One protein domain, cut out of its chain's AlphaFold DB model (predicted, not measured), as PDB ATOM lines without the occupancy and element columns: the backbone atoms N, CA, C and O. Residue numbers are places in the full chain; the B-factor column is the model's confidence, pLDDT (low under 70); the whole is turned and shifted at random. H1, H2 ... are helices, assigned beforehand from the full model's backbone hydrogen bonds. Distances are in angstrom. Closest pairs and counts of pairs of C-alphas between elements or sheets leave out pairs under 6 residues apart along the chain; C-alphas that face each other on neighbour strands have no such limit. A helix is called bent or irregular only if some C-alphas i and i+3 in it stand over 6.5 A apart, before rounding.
ATOM      1  N   PRO A  11     135.541 170.302 218.285       94.81
ATOM      2  CA  PRO A  11     134.587 169.976 219.349       94.81
ATOM      3  C   PRO A  11     135.092 170.296 220.763       94.81
ATOM      4  O   PRO A  11     134.357 170.854 221.574       94.81
ATOM      5  N   ARG A  12     136.363 169.991 221.062       94.12
ATOM      6  CA  ARG A  12     136.962 170.306 222.370       94.12
ATOM      7  C   ARG A  12     137.178 171.803 222.572       94.12
ATOM      8  O   ARG A  12     137.072 172.289 223.696       94.12
ATOM      9  N   MET A  13     137.477 172.538 221.499       94.69
ATOM     10  CA  MET A  13     137.576 173.997 221.542       94.69
ATOM     11  C   MET A  13     136.207 174.632 221.829       94.69
ATOM     12  O   MET A  13     136.111 175.508 222.684       94.69
ATOM     13  N   GLU A  14     135.138 174.166 221.184       95.38
ATOM     14  CA  GLU A  14     133.774 174.652 221.430       95.38
ATOM     15  C   GLU A  14     133.290 174.346 222.853       95.38
ATOM     16  O   GLU A  14     132.705 175.216 223.502       95.38
ATOM     17  N   GLU A  15     133.588 173.151 223.370       95.38
ATOM     18  CA  GLU A  15     133.317 172.789 224.766       95.38
ATOM     19  C   GLU A  15     134.041 173.732 225.737       95.38
ATOM     20  O   GLU A  15     133.426 174.273 226.658       95.38
ATOM     21  N   ALA A  16     135.326 174.010 225.495       94.19
ATOM     22  CA  ALA A  16     136.090 174.963 226.291       94.19
ATOM     23  C   ALA A  16     135.475 176.375 226.248       94.19
ATOM     24  O   ALA A  16     135.309 176.997 227.296       94.19
ATOM     25  N   ILE A  17     135.075 176.875 225.070       94.81
ATOM     26  CA  ILE A  17     134.395 178.178 224.931       94.81
ATOM     27  C   ILE A  17     133.112 178.210 225.771       94.81
ATOM     28  O   ILE A  17     132.855 179.196 226.467       94.81
ATOM     29  N   ALA A  18     132.303 177.147 225.714       94.56
ATOM     30  CA  ALA A  18     131.053 177.059 226.461       94.56
ATOM     31  C   ALA A  18     131.291 177.084 227.978       94.56
ATOM     32  O   ALA A  18     130.658 177.872 228.683       94.56
ATOM     33  N   MET A  19     132.253 176.296 228.468       94.38
ATOM     34  CA  MET A  19     132.617 176.249 229.886       94.38
ATOM     35  C   MET A  19     133.132 177.602 230.386       94.38
ATOM     36  O   MET A  19     132.695 178.092 231.428       94.38
ATOM     37  N   LEU A  20     134.007 178.258 229.623       92.69
ATOM     38  CA  LEU A  20     134.532 179.572 229.988       92.69
ATOM     39  C   LEU A  20     133.428 180.627 230.070       92.69
ATOM     40  O   LEU A  20     133.379 181.377 231.038       92.69
ATOM     41  N   ARG A  21     132.499 180.651 229.109       92.00
ATOM     42  CA  ARG A  21     131.354 181.579 229.126       92.00
ATOM     43  C   ARG A  21     130.374 181.310 230.264       92.00
ATOM     44  O   ARG A  21     129.703 182.233 230.710       92.00
ATOM     45  N   GLN A  22     130.249 180.055 230.693       92.56
ATOM     46  CA  GLN A  22     129.338 179.674 231.766       92.56
ATOM     47  C   GLN A  22     129.865 180.082 233.146       92.56
ATOM     48  O   GLN A  22     129.075 180.472 234.005       92.56
ATOM     49  N   TYR A  23     131.176 179.959 233.370       89.44
ATOM     50  CA  TYR A  23     131.763 180.085 234.706       89.44
ATOM     51  C   TYR A  23     132.591 181.351 234.927       89.44
ATOM     52  O   TYR A  23     132.843 181.707 236.077       89.44
ATOM     53  N   LEU A  24     133.006 182.038 233.863       86.81
ATOM     54  CA  LEU A  24     133.836 183.237 233.938       86.81
ATOM     55  C   LEU A  24     133.153 184.413 233.237       86.81
ATOM     56  O   LEU A  24     132.298 184.237 232.369       86.81
ATOM     57  N   ASP A  25     133.530 185.633 233.624       83.19
ATOM     58  CA  ASP A  25     133.001 186.839 232.988       83.19
ATOM     59  C   ASP A  25     133.456 186.899 231.523       83.19
ATOM     60  O   ASP A  25     134.637 187.085 231.215       83.19
ATOM     61  N   ALA A  26     132.494 186.755 230.613       74.25
ATOM     62  CA  ALA A  26     132.736 186.764 229.180       74.25
ATOM     63  C   ALA A  26     133.366 188.080 228.692       74.25
ATOM     64  O   ALA A  26     134.079 188.057 227.692       74.25
ATOM     65  N   GLN A  27     133.155 189.207 229.384       79.25
ATOM     66  CA  GLN A  27     133.810 190.472 229.031       79.25
ATOM     67  C   GLN A  27     135.303 190.447 229.357       79.25
ATOM     68  O   GLN A  27     136.116 190.932 228.573       79.25
ATOM     69  N   ALA A  28     135.671 189.838 230.485       80.00
ATOM     70  CA  ALA A  28     137.061 189.709 230.906       80.00
ATOM     71  C   ALA A  28     137.848 188.736 230.008       80.00
ATOM     72  O   ALA A  28     139.055 188.888 229.835       80.00
ATOM     73  N   LEU A  29     137.156 187.767 229.401       86.88
ATOM     74  CA  LEU A  29     137.737 186.769 228.499       86.88
ATOM     75  C   LEU A  29     137.529 187.054 227.011       86.88
ATOM     76  O   LEU A  29     137.972 186.250 226.191       86.88
ATOM     77  N   ALA A  30     136.875 188.157 226.639       88.44
ATOM     78  CA  ALA A  30     136.521 188.440 225.246       88.44
ATOM     79  C   ALA A  30     137.708 188.282 224.269       88.44
ATOM     80  O   ALA A  30     137.551 187.547 223.295       88.44
ATOM     81  N   PRO A  31     138.923 188.808 224.556       89.94
ATOM     82  CA  PRO A  31     140.068 188.641 223.659       89.94
ATOM     83  C   PRO A  31     140.451 187.177 223.404       89.94
ATOM     84  O   PRO A  31     140.867 186.830 222.304       89.94
ATOM     85  N   VAL A  32     140.303 186.309 224.408       92.25
ATOM     86  CA  VAL A  32     140.616 184.877 224.302       92.25
ATOM     87  C   VAL A  32     139.497 184.132 223.587       92.25
ATOM     88  O   VAL A  32     139.760 183.336 222.689       92.25
ATOM     89  N   LEU A  33     138.244 184.408 223.956       93.94
ATOM     90  CA  LEU A  33     137.072 183.760 223.370       93.94
ATOM     91  C   LEU A  33     136.937 184.063 221.876       93.94
ATOM     92  O   LEU A  33     136.534 183.177 221.121       93.94
ATOM     93  N   ASP A  34     137.294 185.275 221.448       95.00
ATOM     94  CA  ASP A  34     137.285 185.661 220.038       95.00
ATOM     95  C   ASP A  34     138.309 184.843 219.240       95.00
ATOM     96  O   ASP A  34     137.954 184.244 218.225       95.00
ATOM     97  N   ILE A  35     139.544 184.709 219.742       95.06
ATOM     98  CA  ILE A  35     140.588 183.903 219.087       95.06
ATOM     99  C   ILE A  35     140.195 182.422 219.053       95.06
ATOM    100  O   ILE A  35     140.326 181.771 218.018       95.06
ATOM    101  N   MET A  36     139.668 181.880 220.157       94.88
ATOM    102  CA  MET A  36     139.178 180.498 220.198       94.88
ATOM    103  C   MET A  36     138.076 180.270 219.154       94.88
ATOM    104  O   MET A  36     138.066 179.240 218.488       94.88
ATOM    105  N   HIS A  37     137.168 181.233 218.973       95.19
ATOM    106  CA  HIS A  37     136.098 181.154 217.981       95.19
ATOM    107  C   HIS A  37     136.589 181.341 216.532       95.19
ATOM    108  O   HIS A  37     135.979 180.824 215.598       95.19
ATOM    109  N   GLU A  38     137.680 182.072 216.307       95.56
ATOM    110  CA  GLU A  38     138.349 182.125 215.001       95.56
ATOM    111  C   GLU A  38     139.059 180.800 214.685       95.56
ATOM    112  O   GLU A  38     138.975 180.310 213.557       95.56
ATOM    113  N   LEU A  39     139.670 180.170 215.690       93.56
ATOM    114  CA  LEU A  39     140.312 178.859 215.577       93.56
ATOM    115  C   LEU A  39     139.327 177.720 215.301       93.56
ATOM    116  O   LEU A  39     139.686 176.774 214.607       93.56
ATOM    117  N   THR A  40     138.071 177.793 215.760       94.44
ATOM    118  CA  THR A  40     137.066 176.786 215.362       94.44
ATOM    119  C   THR A  40     136.725 176.854 213.872       94.44
ATOM    120  O   THR A  40     136.290 175.857 213.299       94.44
ATOM    121  N   LYS A  41     136.940 178.010 213.230       95.44
ATOM    122  CA  LYS A  41     136.732 178.215 211.788       95.44
ATOM    123  C   LYS A  41     137.987 177.909 210.977       95.44
ATOM    124  O   LYS A  41     137.870 177.440 209.851       95.44
ATOM    125  N   ASN A  42     139.163 178.164 211.553       93.75
ATOM    126  CA  ASN A  42     140.467 177.973 210.922       93.75
ATOM    127  C   ASN A  42     141.393 177.145 211.842       93.75
ATOM    128  O   ASN A  42     142.353 177.682 212.393       93.75
ATOM    129  N   PRO A  43     141.119 175.842 212.038       89.88
ATOM    130  CA  PRO A  43     141.805 175.018 213.043       89.88
ATOM    131  C   PRO A  43     143.278 174.723 212.732       89.88
ATOM    132  O   PRO A  43     143.979 174.191 213.587       89.88
ATOM    133  N   GLU A  44     143.742 175.043 211.526       89.62
ATOM    134  CA  GLU A  44     145.127 174.860 211.069       89.62
ATOM    135  C   GLU A  44     145.915 176.181 211.048       89.62
ATOM    136  O   GLU A  44     147.069 176.214 210.617       89.62
ATOM    137  N   ASP A  45     145.298 177.286 211.479       90.69
ATOM    138  CA  ASP A  45     145.937 178.596 211.487       90.69
ATOM    139  C   ASP A  45     146.885 178.727 212.689       90.69
ATOM    140  O   ASP A  45     146.509 179.115 213.800       90.69
ATOM    141  N   GLY A  46     148.155 178.409 212.440       87.25
ATOM    142  CA  GLY A  46     149.221 178.529 213.431       87.25
ATOM    143  C   GLY A  46     149.433 179.960 213.946       87.25
ATOM    144  O   GLY A  46     149.890 180.133 215.074       87.25
ATOM    145  N   ALA A  47     149.071 180.997 213.181       90.12
ATOM    146  CA  ALA A  47     149.185 182.380 213.640       90.12
ATOM    147  C   ALA A  47     148.087 182.720 214.659       90.12
ATOM    148  O   ALA A  47     148.370 183.370 215.669       90.12
ATOM    149  N   LEU A  48     146.859 182.240 214.439       91.44
ATOM    150  CA  LEU A  48     145.780 182.334 215.427       91.44
ATOM    151  C   LEU A  48     146.107 181.544 216.694       91.44
ATOM    152  O   LEU A  48     145.867 182.029 217.801       91.44
ATOM    153  N   LEU A  49     146.710 180.365 216.543       89.81
ATOM    154  CA  LEU A  49     147.143 179.552 217.671       89.81
ATOM    155  C   LEU A  49     148.259 180.255 218.473       89.81
ATOM    156  O   LEU A  49     148.146 180.379 219.690       89.81
ATOM    157  N   ASN A  50     149.267 180.832 217.810       89.88
ATOM    158  CA  ASN A  50     150.290 181.652 218.471       89.88
ATOM    159  C   ASN A  50     149.693 182.869 219.198       89.88
ATOM    160  O   ASN A  50     150.055 183.190 220.331       89.88
ATOM    161  N   ARG A  51     148.716 183.536 218.576       92.25
ATOM    162  CA  ARG A  51     148.009 184.661 219.196       92.25
ATOM    163  C   ARG A  51     147.238 184.228 220.444       92.25
ATOM    164  O   ARG A  51     147.195 184.992 221.411       92.25
ATOM    165  N   LEU A  52     146.656 183.027 220.446       91.81
ATOM    166  CA  LEU A  52     146.005 182.454 221.622       91.81
ATOM    167  C   LEU A  52     147.007 182.296 222.773       91.81
ATOM    168  O   LEU A  52     146.708 182.758 223.870       91.81
ATOM    169  N   PHE A  53     148.199 181.735 222.522       89.44
ATOM    170  CA  PHE A  53     149.264 181.593 223.531       89.44
ATOM    171  C   PHE A  53     149.630 182.931 224.172       89.44
ATOM    172  O   PHE A  53     149.474 183.097 225.381       89.44
ATOM    173  N   VAL A  54     149.995 183.923 223.356       90.25
ATOM    174  CA  VAL A  54     150.370 185.265 223.837       90.25
ATOM    175  C   VAL A  54     149.236 185.920 224.634       90.25
ATOM    176  O   VAL A  54     149.468 186.552 225.664       90.25
ATOM    177  N   THR A  55     147.989 185.762 224.180       91.12
ATOM    178  CA  THR A  55     146.826 186.348 224.864       91.12
ATOM    179  C   THR A  55     146.583 185.673 226.214       91.12
ATOM    180  O   THR A  55     146.273 186.356 227.188       91.12
ATOM    181  N   VAL A  56     146.759 184.351 226.293       88.62
ATOM    182  CA  VAL A  56     146.598 183.577 227.529       88.62
ATOM    183  C   VAL A  56     147.692 183.901 228.546       88.62
ATOM    184  O   VAL A  56     147.377 184.101 229.720       88.62
ATOM    185  N   GLU A  57     148.951 184.007 228.118       86.56
ATOM    186  CA  GLU A  57     150.071 184.423 228.977       86.56
ATOM    187  C   GLU A  57     149.869 185.839 229.540       86.56
ATOM    188  O   GLU A  57     150.184 186.112 230.699       86.56
ATOM    189  N   GLY A  58     149.261 186.732 228.754       86.25
ATOM    190  CA  GLY A  58     148.943 188.100 229.165       86.25
ATOM    191  C   GLY A  58     147.832 188.233 230.219       86.25
ATOM    192  O   GLY A  58     147.640 189.325 230.752       86.25
ATOM    193  N   MET A  59     147.100 187.163 230.553       83.12
ATOM    194  CA  MET A  59     145.962 187.229 231.487       83.12
ATOM    195  C   MET A  59     146.343 187.241 232.974       83.12
ATOM    196  O   MET A  59     145.483 187.492 233.826       83.12
ATOM    197  N   GLY A  60     147.600 186.948 233.320       82.06
ATOM    198  CA  GLY A  60     148.053 186.897 234.712       82.06
ATOM    199  C   GLY A  60     147.189 185.964 235.572       82.06
ATOM    200  O   GLY A  60     147.018 184.790 235.258       82.06
ATOM    201  N   ILE A  61     146.601 186.480 236.657       75.44
ATOM    202  CA  ILE A  61     145.828 185.676 237.627       75.44
ATOM    203  C   ILE A  61     144.622 184.966 236.980       75.44
ATOM    204  O   ILE A  61     144.260 183.866 237.402       75.44
ATOM    205  N   MET A  62     144.021 185.538 235.928       79.69
ATOM    206  CA  MET A  62     142.877 184.910 235.252       79.69
ATOM    207  C   MET A  62     143.246 183.644 234.472       79.69
ATOM    208  O   MET A  62     142.368 182.821 234.205       79.69
ATOM    209  N   GLN A  63     144.531 183.428 234.178       84.06
ATOM    210  CA  GLN A  63     145.008 182.217 233.516       84.06
ATOM    211  C   GLN A  63     144.642 180.960 234.322       84.06
ATOM    212  O   GLN A  63     144.106 180.006 233.762       84.06
ATOM    213  N   GLY A  64     144.840 180.967 235.645       83.12
ATOM    214  CA  GLY A  64     144.539 179.804 236.493       83.12
ATOM    215  C   GLY A  64     143.050 179.440 236.523       83.12
ATOM    216  O   GLY A  64     142.685 178.263 236.474       83.12
ATOM    217  N   ALA A  65     142.178 180.452 236.540       84.31
ATOM    218  CA  ALA A  65     140.735 180.251 236.474       84.31
ATOM    219  C   ALA A  65     140.313 179.690 235.106       84.31
ATOM    220  O   ALA A  65     139.542 178.735 235.042       84.31
ATOM    221  N   MET A  66     140.872 180.218 234.013       86.94
ATOM    222  CA  MET A  66     140.604 179.720 232.664       86.94
ATOM    223  C   MET A  66     141.018 178.249 232.506       86.94
ATOM    224  O   MET A  66     140.221 177.438 232.039       86.94
ATOM    225  N   LEU A  67     142.227 177.877 232.940       86.38
ATOM    226  CA  LEU A  67     142.739 176.504 232.813       86.38
ATOM    227  C   LEU A  67     141.937 175.479 233.631       86.38
ATOM    228  O   LEU A  67     141.922 174.302 233.285       86.38
ATOM    229  N   THR A  68     141.232 175.926 234.675       88.56
ATOM    230  CA  THR A  68     140.336 175.072 235.470       88.56
ATOM    231  C   THR A  68     139.104 174.639 234.669       88.56
ATOM    232  O   THR A  68     138.696 173.482 234.741       88.56
ATOM    233  N   TYR A  69     138.512 175.552 233.896       88.88
ATOM    234  CA  TYR A  69     137.286 175.293 233.129       88.88
ATOM    235  C   TYR A  69     137.551 174.857 231.684       88.88
ATOM    236  O   TYR A  69     136.685 174.250 231.062       88.88
ATOM    237  N   ALA A  70     138.748 175.129 231.159       91.00
ATOM    238  CA  ALA A  70     139.166 174.786 229.806       91.00
ATOM    239  C   ALA A  70     140.428 173.898 229.808       91.00
ATOM    240  O   ALA A  70     141.493 174.335 229.361       91.00
ATOM    241  N   PRO A  71     140.342 172.629 230.255       89.19
ATOM    242  CA  PRO A  71     141.496 171.724 230.307       89.19
ATOM    243  C   PRO A  71     142.114 171.472 228.926       89.19
ATOM    244  O   PRO A  71     143.313 171.224 228.818       89.19
ATOM    245  N   TYR A  72     141.325 171.587 227.853       90.62
ATOM    246  CA  TYR A  72     141.846 171.495 226.491       90.62
ATOM    247  C   TYR A  72     142.858 172.606 226.171       90.62
ATOM    248  O   TYR A  72     143.857 172.345 225.506       90.62
ATOM    249  N   ILE A  73     142.663 173.811 226.714       88.81
ATOM    250  CA  ILE A  73     143.631 174.902 226.570       88.81
ATOM    251  C   ILE A  73     144.933 174.552 227.294       88.81
ATOM    252  O   ILE A  73     145.995 174.760 226.726       88.81
ATOM    253  N   ALA A  74     144.885 173.934 228.479       86.81
ATOM    254  CA  ALA A  74     146.097 173.493 229.180       86.81
ATOM    255  C   ALA A  74     146.936 172.497 228.355       86.81
ATOM    256  O   ALA A  74     148.166 172.572 228.357       86.81
ATOM    257  N   ILE A  75     146.271 171.594 227.626       88.12
ATOM    258  CA  ILE A  75     146.930 170.641 226.722       88.12
ATOM    259  C   ILE A  75     147.626 171.393 225.584       88.12
ATOM    260  O   ILE A  75     148.818 171.190 225.380       88.12
ATOM    261  N   LEU A  76     146.925 172.319 224.919       87.19
ATOM    262  CA  LEU A  76     147.499 173.130 223.839       87.19
ATOM    263  C   LEU A  76     148.697 173.967 224.318       87.19
ATOM    264  O   LEU A  76     149.718 174.016 223.640       87.19
ATOM    265  N   MET A  77     148.597 174.594 225.499       83.44
ATOM    266  CA  MET A  77     149.699 175.354 226.126       83.44
ATOM    267  C   MET A  77     150.924 174.475 226.358       83.44
ATOM    268  O   MET A  77     152.043 174.884 226.065       83.44
ATOM    269  N   SER A  78     150.705 173.253 226.843       82.62
ATOM    270  CA  SER A  78     151.788 172.302 227.076       82.62
ATOM    271  C   SER A  78     152.444 171.893 225.757       82.62
ATOM    272  O   SER A  78     153.662 171.930 225.654       82.62
ATOM    273  N   GLU A  79     151.656 171.560 224.733       80.12
ATOM    274  CA  GLU A  79     152.166 171.153 223.416       80.12
ATOM    275  C   GLU A  79     152.995 172.255 222.739       80.12
ATOM    276  O   GLU A  79     154.036 171.955 222.160       80.12
ATOM    277  N   HIS A  80     152.592 173.522 222.867       70.19
ATOM    278  CA  HIS A  80     153.353 174.655 222.335       70.19
ATOM    279  C   HIS A  80     154.629 174.954 223.121       70.19
ATOM    280  O   HIS A  80     155.641 175.300 222.525       70.19
TER     281      HIS A  80
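Overview. This is residues 11 to 80 of the 86 residues of an uncharacterized protein of Halochromatium sp (UniProt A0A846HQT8). Three helices, H1, H2 and H3, run back and forth as two successive hairpins and form a bent layer, a shallow trough with H1 and H3 as its sides and H2 between them. H4 and H5 cross the open side of this trough in a zigzag: H4 goes from near the end of H3 over to H1, and H5 turns back from H1 toward H3. The printed part has 70 residues with five named helices, in the order H1, H2, H3, H4, H5, and no named strand; the class is all helix, and the helix packing is part aligned, H1 with H2 and H2 with H3, and part crossed, H1 with H4 and with H5. The whole is compact, with a radius of gyration of the C-alphas of 10.8 A, and rounded, spanning 27 by 21 by 20 A.

Arrangement. H1, residues 11 to 23, is the longest helix and the hub, touching three others. With H2, residues 30 to 39, it forms a helical hairpin at a shallow tilt of 15 degrees, opposite ways; residues 13 to 17 alone of H1 touch H2, and the closest C-alphas, of Ile 17 and Leu 33, are 6.4 A apart. H1 touches H4, residues 62 to 69, at a steep tilt of 64 degrees, with the C-alphas of Met 19 and Tyr 69 closest at 5.8 A. H1 also touches H5, residues 71 to 80, with residues 12 to 16 alone, at a steep tilt of 57 degrees; the closest C-alphas, of Arg 12 and Tyr 72, are 6.5 A apart. H2 and H3, residues 46 to 57, form a second helical hairpin at a shallow tilt of 24 degrees, with the C-alphas of Ile 35 and Leu 52 closest at 6.2 A. H3 and H5 are close but not clearly touching, with the C-alphas of Phe 53 and Met 77 closest at 6.8 A. H1 and H3 are apart, and H2 is apart from H4 and from H5. Every O i to N i+4 pair is within hydrogen-bond range in H1, H3 and H5; in H2 it is 5 of 6 and in H4 3 of 4.

Along the chain. H1 begins at C-alpha 11, (134.587, 169.976, 219.349), and is 18.6 A long from first to last C-alpha. H3 measures 16.6 A, H5 14.6 A, H2 14.1 A and H4 11.3 A. C-alpha 46, where H3 begins, is at (149.221, 178.529, 213.431), and H5 ends at C-alpha 80, (153.353, 174.655, 222.335).

Size, cuts and confidence. The two C-alphas farthest apart, of Glu 44 and Ile 61, are 28.7 A apart. The printed part has no cut and no long link. The mean pLDDT of the printed part is 88.9, and no printed residue is under 70.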